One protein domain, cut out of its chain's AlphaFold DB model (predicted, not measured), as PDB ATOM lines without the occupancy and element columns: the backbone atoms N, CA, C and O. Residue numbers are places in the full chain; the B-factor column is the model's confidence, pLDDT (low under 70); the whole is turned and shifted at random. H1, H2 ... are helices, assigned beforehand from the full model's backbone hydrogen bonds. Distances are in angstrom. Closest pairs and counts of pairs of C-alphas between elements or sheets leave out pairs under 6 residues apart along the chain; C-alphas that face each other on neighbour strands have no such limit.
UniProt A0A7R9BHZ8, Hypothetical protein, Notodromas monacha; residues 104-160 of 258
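AT A GLANCE: This is residues 104 to 160 of the 258 residues of the protein "Hypothetical protein" of Notodromas monacha (UniProt A0A7R9BHZ8). Two helices, the long H3 and the shorter H2, meet near their ends and make a wide V, with residue 133 as the link at the corner. The loop of residues 109 to 123 runs across the opening of this V, from the short helix H1, which is near H3, to the far end of H2, while residues 152 to 160 fold back at the end of H3. The printed part has 57 residues with three named helices, in the order H1, H2, H3 along the chain, and no named strand; the class is all helix. The whole is only just loose, close to compact, with a radius of gyration of the C-alphas of 12.4 A, and its C-alphas span 37 by 18 by 13 A along the three main axes.

IN THESE COORDINATES: H3 is the longest helix, 18 residues, from Arg 134 to His 151. Its C-alpha 134 stands at (44.079, -32.151, -0.740) and its C-alpha 151 at (64.526, -27.527, 14.293), 25.8 A apart. H2 is the helix before it, residues 124 to 132, 12.5 A from its first to its last C-alpha; C-alpha 124 stands at (34.727, -18.086, 5.612). H1 is a short helix of 5 residues, 104 to 108, at the beginning of the printed part, where C-alpha 104 stands at (53.169, -22.147, 14.175). Between H1 and H2, residues 109 to 123 hold no named element, but short pairings as in strands are there: residues 109 to 110 with residues 113 to 114, antiparallel, and residues 113 to 114 with residues 119 to 120, antiparallel. The printed part ends at Trp 160, whose C-alpha stands at (56.838, -40.510, 7.882).

HOW THE PARTS SIT: H3 touches no helix, but it is near H2 and near H1. H2 and H3 are close but not clearly touching, with 2 pairs of C-alphas within 8 A; the closest C-alphas of the two are those of His 130 and His 136, 6.7 A apart. Their lines stand at a steep tilt of 67 degrees, and they run the same way. Their centres are 18.8 A apart. The link from H2 to H3 is tight, with 1 residue between them. H1 and H3 are close but not clearly touching, with 1 pair of C-alphas within 8 A; the closest C-alphas are those of Leu 105 and Val 140, 7.8 A apart, and the centres are 11.8 A apart. H1 and H2 are apart, with no C-alpha of the one within 8 A of the other. In the backbones of H1, H2 and H3, every pair of O i and N i+4 is within hydrogen-bond range.

THE WHOLE: The outline of the C-alphas is a rod. The two C-alphas farthest apart are those of Cys 123 and Arg 152, 37.3 A, one just before H2 and the other just after H3. The first and last printed C-alphas, those of Glu 104 and Trp 160, are 19.8 A apart. The printed part runs from residue 104 to residue 160 with no cut. The link from H1 to H2 is long, with 15 residues between them, and their C-alphas lie 5 to 19 A from the mean of the C-alphas. The mean pLDDT of the printed part is 87.0; that of H2 is 93, that of H3 is 89 and that of H1 is 78. The model's confidence is under 70 at residues 159 to 160.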
ATOM      1  N   GLU A 104      53.063 -23.224  15.168       74.00
ATOM      2  CA  GLU A 104      53.169 -22.147  14.175       74.00
ATOM      3  C   GLU A 104      52.216 -22.333  12.978       74.00
ATOM      4  O   GLU A 104      51.805 -21.362  12.340       74.00
ATOM      5  N   LEU A 105      51.817 -23.571  12.673       79.19
ATOM      6  CA  LEU A 105      50.874 -23.877  11.603       79.19
ATOM      7  C   LEU A 105      49.486 -23.294  11.880       79.19
ATOM      8  O   LEU A 105      48.883 -22.699  10.984       79.19
ATOM      9  N   GLY A 106      49.012 -23.415  13.124       77.69
ATOM     10  CA  GLY A 106      47.728 -22.864  13.555       77.69
ATOM     11  C   GLY A 106      47.693 -21.340  13.446       77.69
ATOM     12  O   GLY A 106      46.718 -20.769  12.968       77.69
ATOM     13  N   GLU A 107      48.802 -20.668  13.765       80.38
ATOM     14  CA  GLU A 107      48.932 -19.206  13.649       80.38
ATOM     15  C   GLU A 107      48.936 -18.707  12.189       80.38
ATOM     16  O   GLU A 107      48.641 -17.538  11.896       80.38
ATOM     17  N   MET A 108      49.257 -19.595  11.245       79.25
ATOM     18  CA  MET A 108      49.282 -19.319   9.809       79.25
ATOM     19  C   MET A 108      47.944 -19.557   9.100       79.25
ATOM     20  O   MET A 108      47.793 -19.140   7.943       79.25
ATOM     21  N   GLN A 109      46.979 -20.195   9.763       86.69
ATOM     22  CA  GLN A 109      45.659 -20.505   9.220       86.69
ATOM     23  C   GLN A 109      44.598 -19.613   9.874       86.69
ATOM     24  O   GLN A 109      44.190 -19.836  11.006       86.69
ATOM     25  N   LYS A 110      44.124 -18.597   9.148       86.94
ATOM     26  CA  LYS A 110      43.035 -17.712   9.587       86.94
ATOM     27  C   LYS A 110      41.766 -17.957   8.765       86.94
ATOM     28  O   LYS A 110      41.867 -18.374   7.611       86.94
ATOM     29  N   PRO A 111      40.570 -17.650   9.292       86.00
ATOM     30  CA  PRO A 111      39.320 -17.739   8.534       86.00
ATOM     31  C   PRO A 111      39.369 -17.041   7.164       86.00
ATOM     32  O   PRO A 111      38.878 -17.582   6.174       86.00
ATOM     33  N   ASP A 112      40.050 -15.895   7.104       89.06
ATOM     34  CA  ASP A 112      40.093 -15.035   5.917       89.06
ATOM     35  C   ASP A 112      41.382 -15.187   5.094       89.06
ATOM     36  O   ASP A 112      41.505 -14.625   4.008       89.06
ATOM     37  N   SER A 113      42.381 -15.933   5.585       91.06
ATOM     38  CA  SER A 113      43.652 -16.104   4.868       91.06
ATOM     39  C   SER A 113      44.455 -17.325   5.307       91.06
ATOM     40  O   SER A 113      44.521 -17.657   6.487       91.06
ATOM     41  N   CYS A 114      45.138 -17.955   4.352       94.31
ATOM     42  CA  CYS A 114      46.081 -19.044   4.586       94.31
ATOM     43  C   CYS A 114      47.491 -18.595   4.190       94.31
ATOM     44  O   CYS A 114      47.782 -18.446   2.999       94.31
ATOM     45  N   LYS A 115      48.388 -18.415   5.169       91.81
ATOM     46  CA  LYS A 115      49.770 -17.970   4.907       91.81
ATOM     47  C   LYS A 115      50.619 -19.051   4.230       91.81
ATOM     48  O   LYS A 115      51.374 -18.730   3.319       91.81
ATOM     49  N   LEU A 116      50.410 -20.329   4.565       91.44
ATOM     50  CA  LEU A 116      51.085 -21.475   3.920       91.44
ATOM     51  C   LEU A 116      50.847 -21.540   2.410       91.44
ATOM     52  O   LEU A 116      51.711 -21.932   1.626       91.44
ATOM     53  N   CYS A 117      49.631 -21.195   1.998       91.44
ATOM     54  CA  CYS A 117      49.248 -21.181   0.597       91.44
ATOM     55  C   CYS A 117      49.375 -19.795  -0.035       91.44
ATOM     56  O   CYS A 117      49.296 -19.718  -1.257       91.44
ATOM     57  N   SER A 118      49.584 -18.749   0.775       91.56
ATOM     58  CA  SER A 118      49.544 -17.341   0.370       91.56
ATOM     59  C   SER A 118      48.238 -16.984  -0.356       91.56
ATOM     60  O   SER A 118      48.249 -16.353  -1.407       91.56
ATOM     61  N   VAL A 119      47.101 -17.432   0.193       91.00
ATOM     62  CA  VAL A 119      45.761 -17.210  -0.377       91.00
ATOM     63  C   VAL A 119      44.902 -16.414   0.599       91.00
ATOM     64  O   VAL A 119      44.863 -16.728   1.788       91.00
ATOM     65  N   LEU A 120      44.191 -15.410   0.081       92.19
ATOM     66  CA  LEU A 120      43.157 -14.663   0.796       92.19
ATOM     67  C   LEU A 120      41.776 -15.178   0.385       92.19
ATOM     68  O   LEU A 120      41.523 -15.434  -0.795       92.19
ATOM     69  N   PHE A 121      40.878 -15.325   1.351       92.81
ATOM     70  CA  PHE A 121      39.513 -15.779   1.124       92.81
ATOM     71  C   PHE A 121      38.552 -14.611   1.288       92.81
ATOM     72  O   PHE A 121      38.621 -13.858   2.247       92.81
ATOM     73  N   SER A 122      37.616 -14.483   0.350       88.38
ATOM     74  CA  SER A 122      36.570 -13.458   0.422       88.38
ATOM     75  C   SER A 122      35.448 -13.812   1.404       88.38
ATOM     76  O   SER A 122      34.598 -12.981   1.687       88.38
ATOM     77  N   CYS A 123      35.361 -15.076   1.823       90.12
ATOM     78  CA  CYS A 123      34.364 -15.549   2.773       90.12
ATOM     79  C   CYS A 123      34.869 -16.787   3.517       90.12
ATOM     80  O   CYS A 123      35.657 -17.573   2.980       90.12
ATOM     81  N   ASN A 124      34.342 -16.991   4.724       90.94
ATOM     82  CA  ASN A 124      34.727 -18.086   5.612       90.94
ATOM     83  C   ASN A 124      34.556 -19.471   4.958       90.94
ATOM     84  O   ASN A 124      35.449 -20.310   5.046       90.94
ATOM     85  N   LEU A 125      33.469 -19.680   4.203       92.44
ATOM     86  CA  LEU A 125      33.208 -20.947   3.509       92.44
ATOM     87  C   LEU A 125      34.331 -21.324   2.526       92.44
ATOM     88  O   LEU A 125      34.717 -22.490   2.439       92.44
ATOM     89  N   LYS A 126      34.899 -20.348   1.805       92.69
ATOM     90  CA  LYS A 126      36.047 -20.591   0.915       92.69
ATOM     91  C   LYS A 126      37.287 -21.000   1.706       92.69
ATOM     92  O   LYS A 126      38.009 -21.890   1.261       92.69
ATOM     93  N   GLY A 127      37.499 -20.396   2.876       93.19
ATOM     94  CA  GLY A 127      38.551 -20.793   3.810       93.19
ATOM     95  C   GLY A 127      38.377 -22.237   4.285       93.19
ATOM     96  O   GLY A 127      39.298 -23.040   4.151       93.19
ATOM     97  N   GLN A 128      37.176 -22.616   4.731       92.38
ATOM     98  CA  GLN A 128      36.882 -23.989   5.169       92.38
ATOM     99  C   GLN A 128      37.146 -25.018   4.061       92.38
ATOM    100  O   GLN A 128      37.865 -26.000   4.266       92.38
ATOM    101  N   MET A 129      36.637 -24.761   2.852       93.94
ATOM    102  CA  MET A 129      36.870 -25.628   1.695       93.94
ATOM    103  C   MET A 129      38.352 -25.716   1.322       93.94
ATOM    104  O   MET A 129      38.838 -26.782   0.935       93.94
ATOM    105  N   HIS A 130      39.091 -24.614   1.461       94.81
ATOM    106  CA  HIS A 130      40.528 -24.600   1.233       94.81
ATOM    107  C   HIS A 130      41.273 -25.480   2.242       94.81
ATOM    108  O   HIS A 130      42.094 -26.301   1.831       94.81
ATOM    109  N   TYR A 131      40.967 -25.372   3.535       93.19
ATOM    110  CA  TYR A 131      41.625 -26.163   4.578       93.19
ATOM    111  C   TYR A 131      41.314 -27.660   4.482       93.19
ATOM    112  O   TYR A 131      42.188 -28.493   4.727       93.19
ATOM    113  N   ALA A 132      40.116 -28.017   4.014       92.19
ATOM    114  CA  ALA A 132      39.759 -29.401   3.716       92.19
ATOM    115  C   ALA A 132      40.446 -29.956   2.449       92.19
ATOM    116  O   ALA A 132      40.518 -31.179   2.265       92.19
ATOM    117  N   SER A 133      40.963 -29.088   1.570       92.81
ATOM    118  CA  SER A 133      41.484 -29.479   0.258       92.81
ATOM    119  C   SER A 133      42.745 -30.354   0.337       92.81
ATOM    120  O   SER A 133      43.617 -30.196   1.195       92.81
ATOM    121  N   ARG A 134      42.893 -31.274  -0.630       93.50
ATOM    122  CA  ARG A 134      44.079 -32.151  -0.740       93.50
ATOM    123  C   ARG A 134      45.371 -31.358  -0.964       93.50
ATOM    124  O   ARG A 134      46.429 -31.781  -0.504       93.50
ATOM    125  N   GLY A 135      45.282 -30.222  -1.659       93.44
ATOM    126  CA  GLY A 135      46.419 -29.336  -1.910       93.44
ATOM    127  C   GLY A 135      46.962 -28.720  -0.623       93.44
ATOM    128  O   GLY A 135      48.167 -28.785  -0.383       93.44
ATOM    129  N   HIS A 136      46.072 -28.209   0.237       92.88
ATOM    130  CA  HIS A 136      46.446 -27.664   1.545       92.88
ATOM    131  C   HIS A 136      47.084 -28.731   2.435       92.88
ATOM    132  O   HIS A 136      48.206 -28.552   2.901       92.88
ATOM    133  N   LYS A 137      46.444 -29.901   2.567       90.75
ATOM    134  CA  LYS A 137      46.978 -31.024   3.358       90.75
ATOM    135  C   LYS A 137      48.383 -31.445   2.908       90.75
ATOM    136  O   LYS A 137      49.218 -31.765   3.744       90.75
ATOM    137  N   ARG A 138      48.676 -31.427   1.601       91.19
ATOM    138  CA  ARG A 138      50.020 -31.737   1.080       91.19
ATOM    139  C   ARG A 138      51.061 -30.700   1.508       91.19
ATOM    140  O   ARG A 138      52.158 -31.087   1.894       91.19
ATOM    141  N   LYS A 139      50.719 -29.410   1.455       91.00
ATOM    142  CA  LYS A 139      51.611 -28.328   1.899       91.00
ATOM    143  C   LYS A 139      51.843 -28.354   3.406       91.00
ATOM    144  O   LYS A 139      52.976 -28.174   3.822       91.00
ATOM    145  N   VAL A 140      50.810 -28.648   4.195       91.25
ATOM    146  CA  VAL A 140      50.933 -28.854   5.646       91.25
ATOM    147  C   VAL A 140      51.935 -29.964   5.950       91.25
ATOM    148  O   VAL A 140      52.874 -29.739   6.702       91.25
ATOM    149  N   LYS A 141      51.803 -31.131   5.304       89.31
ATOM    150  CA  LYS A 141      52.760 -32.235   5.480       89.31
ATOM    151  C   LYS A 141      54.192 -31.820   5.146       89.31
ATOM    152  O   LYS A 141      55.097 -32.116   5.914       89.31
ATOM    153  N   GLN A 142      54.384 -31.137   4.016       90.00
ATOM    154  CA  GLN A 142      55.707 -30.663   3.611       90.00
ATOM    155  C   GLN A 142      56.282 -29.673   4.628       90.00
ATOM    156  O   GLN A 142      57.418 -29.837   5.054       90.00
ATOM    157  N   PHE A 143      55.479 -28.703   5.069       89.81
ATOM    158  CA  PHE A 143      55.891 -27.730   6.073       89.81
ATOM    159  C   PHE A 143      56.297 -28.409   7.384       89.81
ATOM    160  O   PHE A 143      57.337 -28.074   7.935       89.81
ATOM    161  N   THR A 144      55.529 -29.391   7.866       87.62
ATOM    162  CA  THR A 144      55.869 -30.127   9.093       87.62
ATOM    163  C   THR A 144      57.196 -30.876   8.962       87.62
ATOM    164  O   THR A 144      57.995 -30.861   9.897       87.62
ATOM    165  N   ILE A 145      57.464 -31.493   7.806       87.69
ATOM    166  CA  ILE A 145      58.742 -32.167   7.527       87.69
ATOM    167  C   ILE A 145      59.895 -31.161   7.546       87.69
ATOM    168  O   ILE A 145      60.868 -31.359   8.277       87.69
ATOM    169  N   ASP A 146      59.762 -30.066   6.798       88.38
ATOM    170  CA  ASP A 146      60.791 -29.029   6.687       88.38
ATOM    171  C   ASP A 146      61.055 -28.360   8.050       88.38
ATOM    172  O   ASP A 146      62.203 -28.110   8.424       88.38
ATOM    173  N   TYR A 147      59.997 -28.121   8.831       87.00
ATOM    174  CA  TYR A 147      60.070 -27.578  10.184       87.00
ATOM    175  C   TYR A 147      60.827 -28.524  11.125       87.00
ATOM    176  O   TYR A 147      61.773 -28.102  11.792       87.00
ATOM    177  N   CYS A 148      60.489 -29.818  11.131       86.38
ATOM    178  CA  CYS A 148      61.198 -30.805  11.946       86.38
ATOM    179  C   CYS A 148      62.676 -30.911  11.547       86.38
ATOM    180  O   CYS A 148      63.546 -30.950  12.416       86.38
ATOM    181  N   GLN A 149      62.983 -30.871  10.248       86.56
ATOM    182  CA  GLN A 149      64.360 -30.882   9.755       86.56
ATOM    183  C   GLN A 149      65.146 -29.647  10.222       86.56
ATOM    184  O   GLN A 149      66.277 -29.778  10.697       86.56
ATOM    185  N   LYS A 150      64.555 -28.451  10.126       87.00
ATOM    186  CA  LYS A 150      65.194 -27.191  10.532       87.00
ATOM    187  C   LYS A 150      65.437 -27.123  12.040       87.00
ATOM    188  O   LYS A 150      66.503 -26.688  12.470       87.00
ATOM    189  N   HIS A 151      64.468 -27.572  12.832       83.19
ATOM    190  CA  HIS A 151      64.526 -27.527  14.293       83.19
ATOM    191  C   HIS A 151      65.134 -28.797  14.916       83.19
ATOM    192  O   HIS A 151      65.182 -28.909  16.138       83.19
ATOM    193  N   ARG A 152      65.633 -29.732  14.090       81.94
ATOM    194  CA  ARG A 152      66.171 -31.044  14.502       81.94
ATOM    195  C   ARG A 152      65.223 -31.809  15.437       81.94
ATOM    196  O   ARG A 152      65.664 -32.459  16.382       81.94
ATOM    197  N   LEU A 153      63.923 -31.716  15.168       82.44
ATOM    198  CA  LEU A 153      62.878 -32.428  15.898       82.44
ATOM    199  C   LEU A 153      62.616 -33.784  15.242       82.44
ATOM    200  O   LEU A 153      62.734 -33.939  14.024       82.44
ATOM    201  N   SER A 154      62.235 -34.770  16.051       77.31
ATOM    202  CA  SER A 154      61.750 -36.048  15.539       77.31
ATOM    203  C   SER A 154      60.438 -35.834  14.793       77.31
ATOM    204  O   SER A 154      59.479 -35.304  15.358       77.31
ATOM    205  N   LEU A 155      60.384 -36.267  13.536       78.56
ATOM    206  CA  LEU A 155      59.160 -36.207  12.749       78.56
ATOM    207  C   LEU A 155      58.114 -37.161  13.356       78.56
ATOM    208  O   LEU A 155      58.452 -38.323  13.592       78.56
ATOM    209  N   PRO A 156      56.862 -36.733  13.578       76.06
ATOM    210  CA  PRO A 156      55.804 -37.632  14.030       76.06
ATOM    211  C   PRO A 156      55.518 -38.736  13.007       76.06
ATOM    212  O   PRO A 156      55.555 -38.496  11.796       76.06
ATOM    213  N   GLU A 157      55.186 -39.934  13.490       71.81
ATOM    214  CA  GLU A 157      55.019 -41.147  12.671       71.81
ATOM    215  C   GLU A 157      54.002 -40.976  11.530       71.81
ATOM    216  O   GLU A 157      54.229 -41.408  10.400       71.81
ATOM    217  N   GLN A 158      52.920 -40.235  11.771       70.56
ATOM    218  CA  GLN A 158      51.895 -39.916  10.766       70.56
ATOM    219  C   GLN A 158      52.420 -39.150   9.530       70.56
ATOM    220  O   GLN A 158      51.763 -39.118   8.481       70.56
ATOM    221  N   PHE A 159      53.588 -38.512   9.646       69.38
ATOM    222  CA  PHE A 159      54.242 -37.760   8.578       69.38
ATOM    223  C   PHE A 159      55.439 -38.499   7.979       69.38
ATOM    224  O   PHE A 159      56.054 -37.980   7.047       69.38
ATOM    225  N   TRP A 160      55.757 -39.712   8.448       68.94
ATOM    226  CA  TRP A 160      56.838 -40.510   7.882       68.94
ATOM    227  C   TRP A 160      56.521 -40.869   6.433       68.94
ATOM    228  O   TRP A 160      55.636 -41.669   6.118       68.94
TER     229      TRP A 160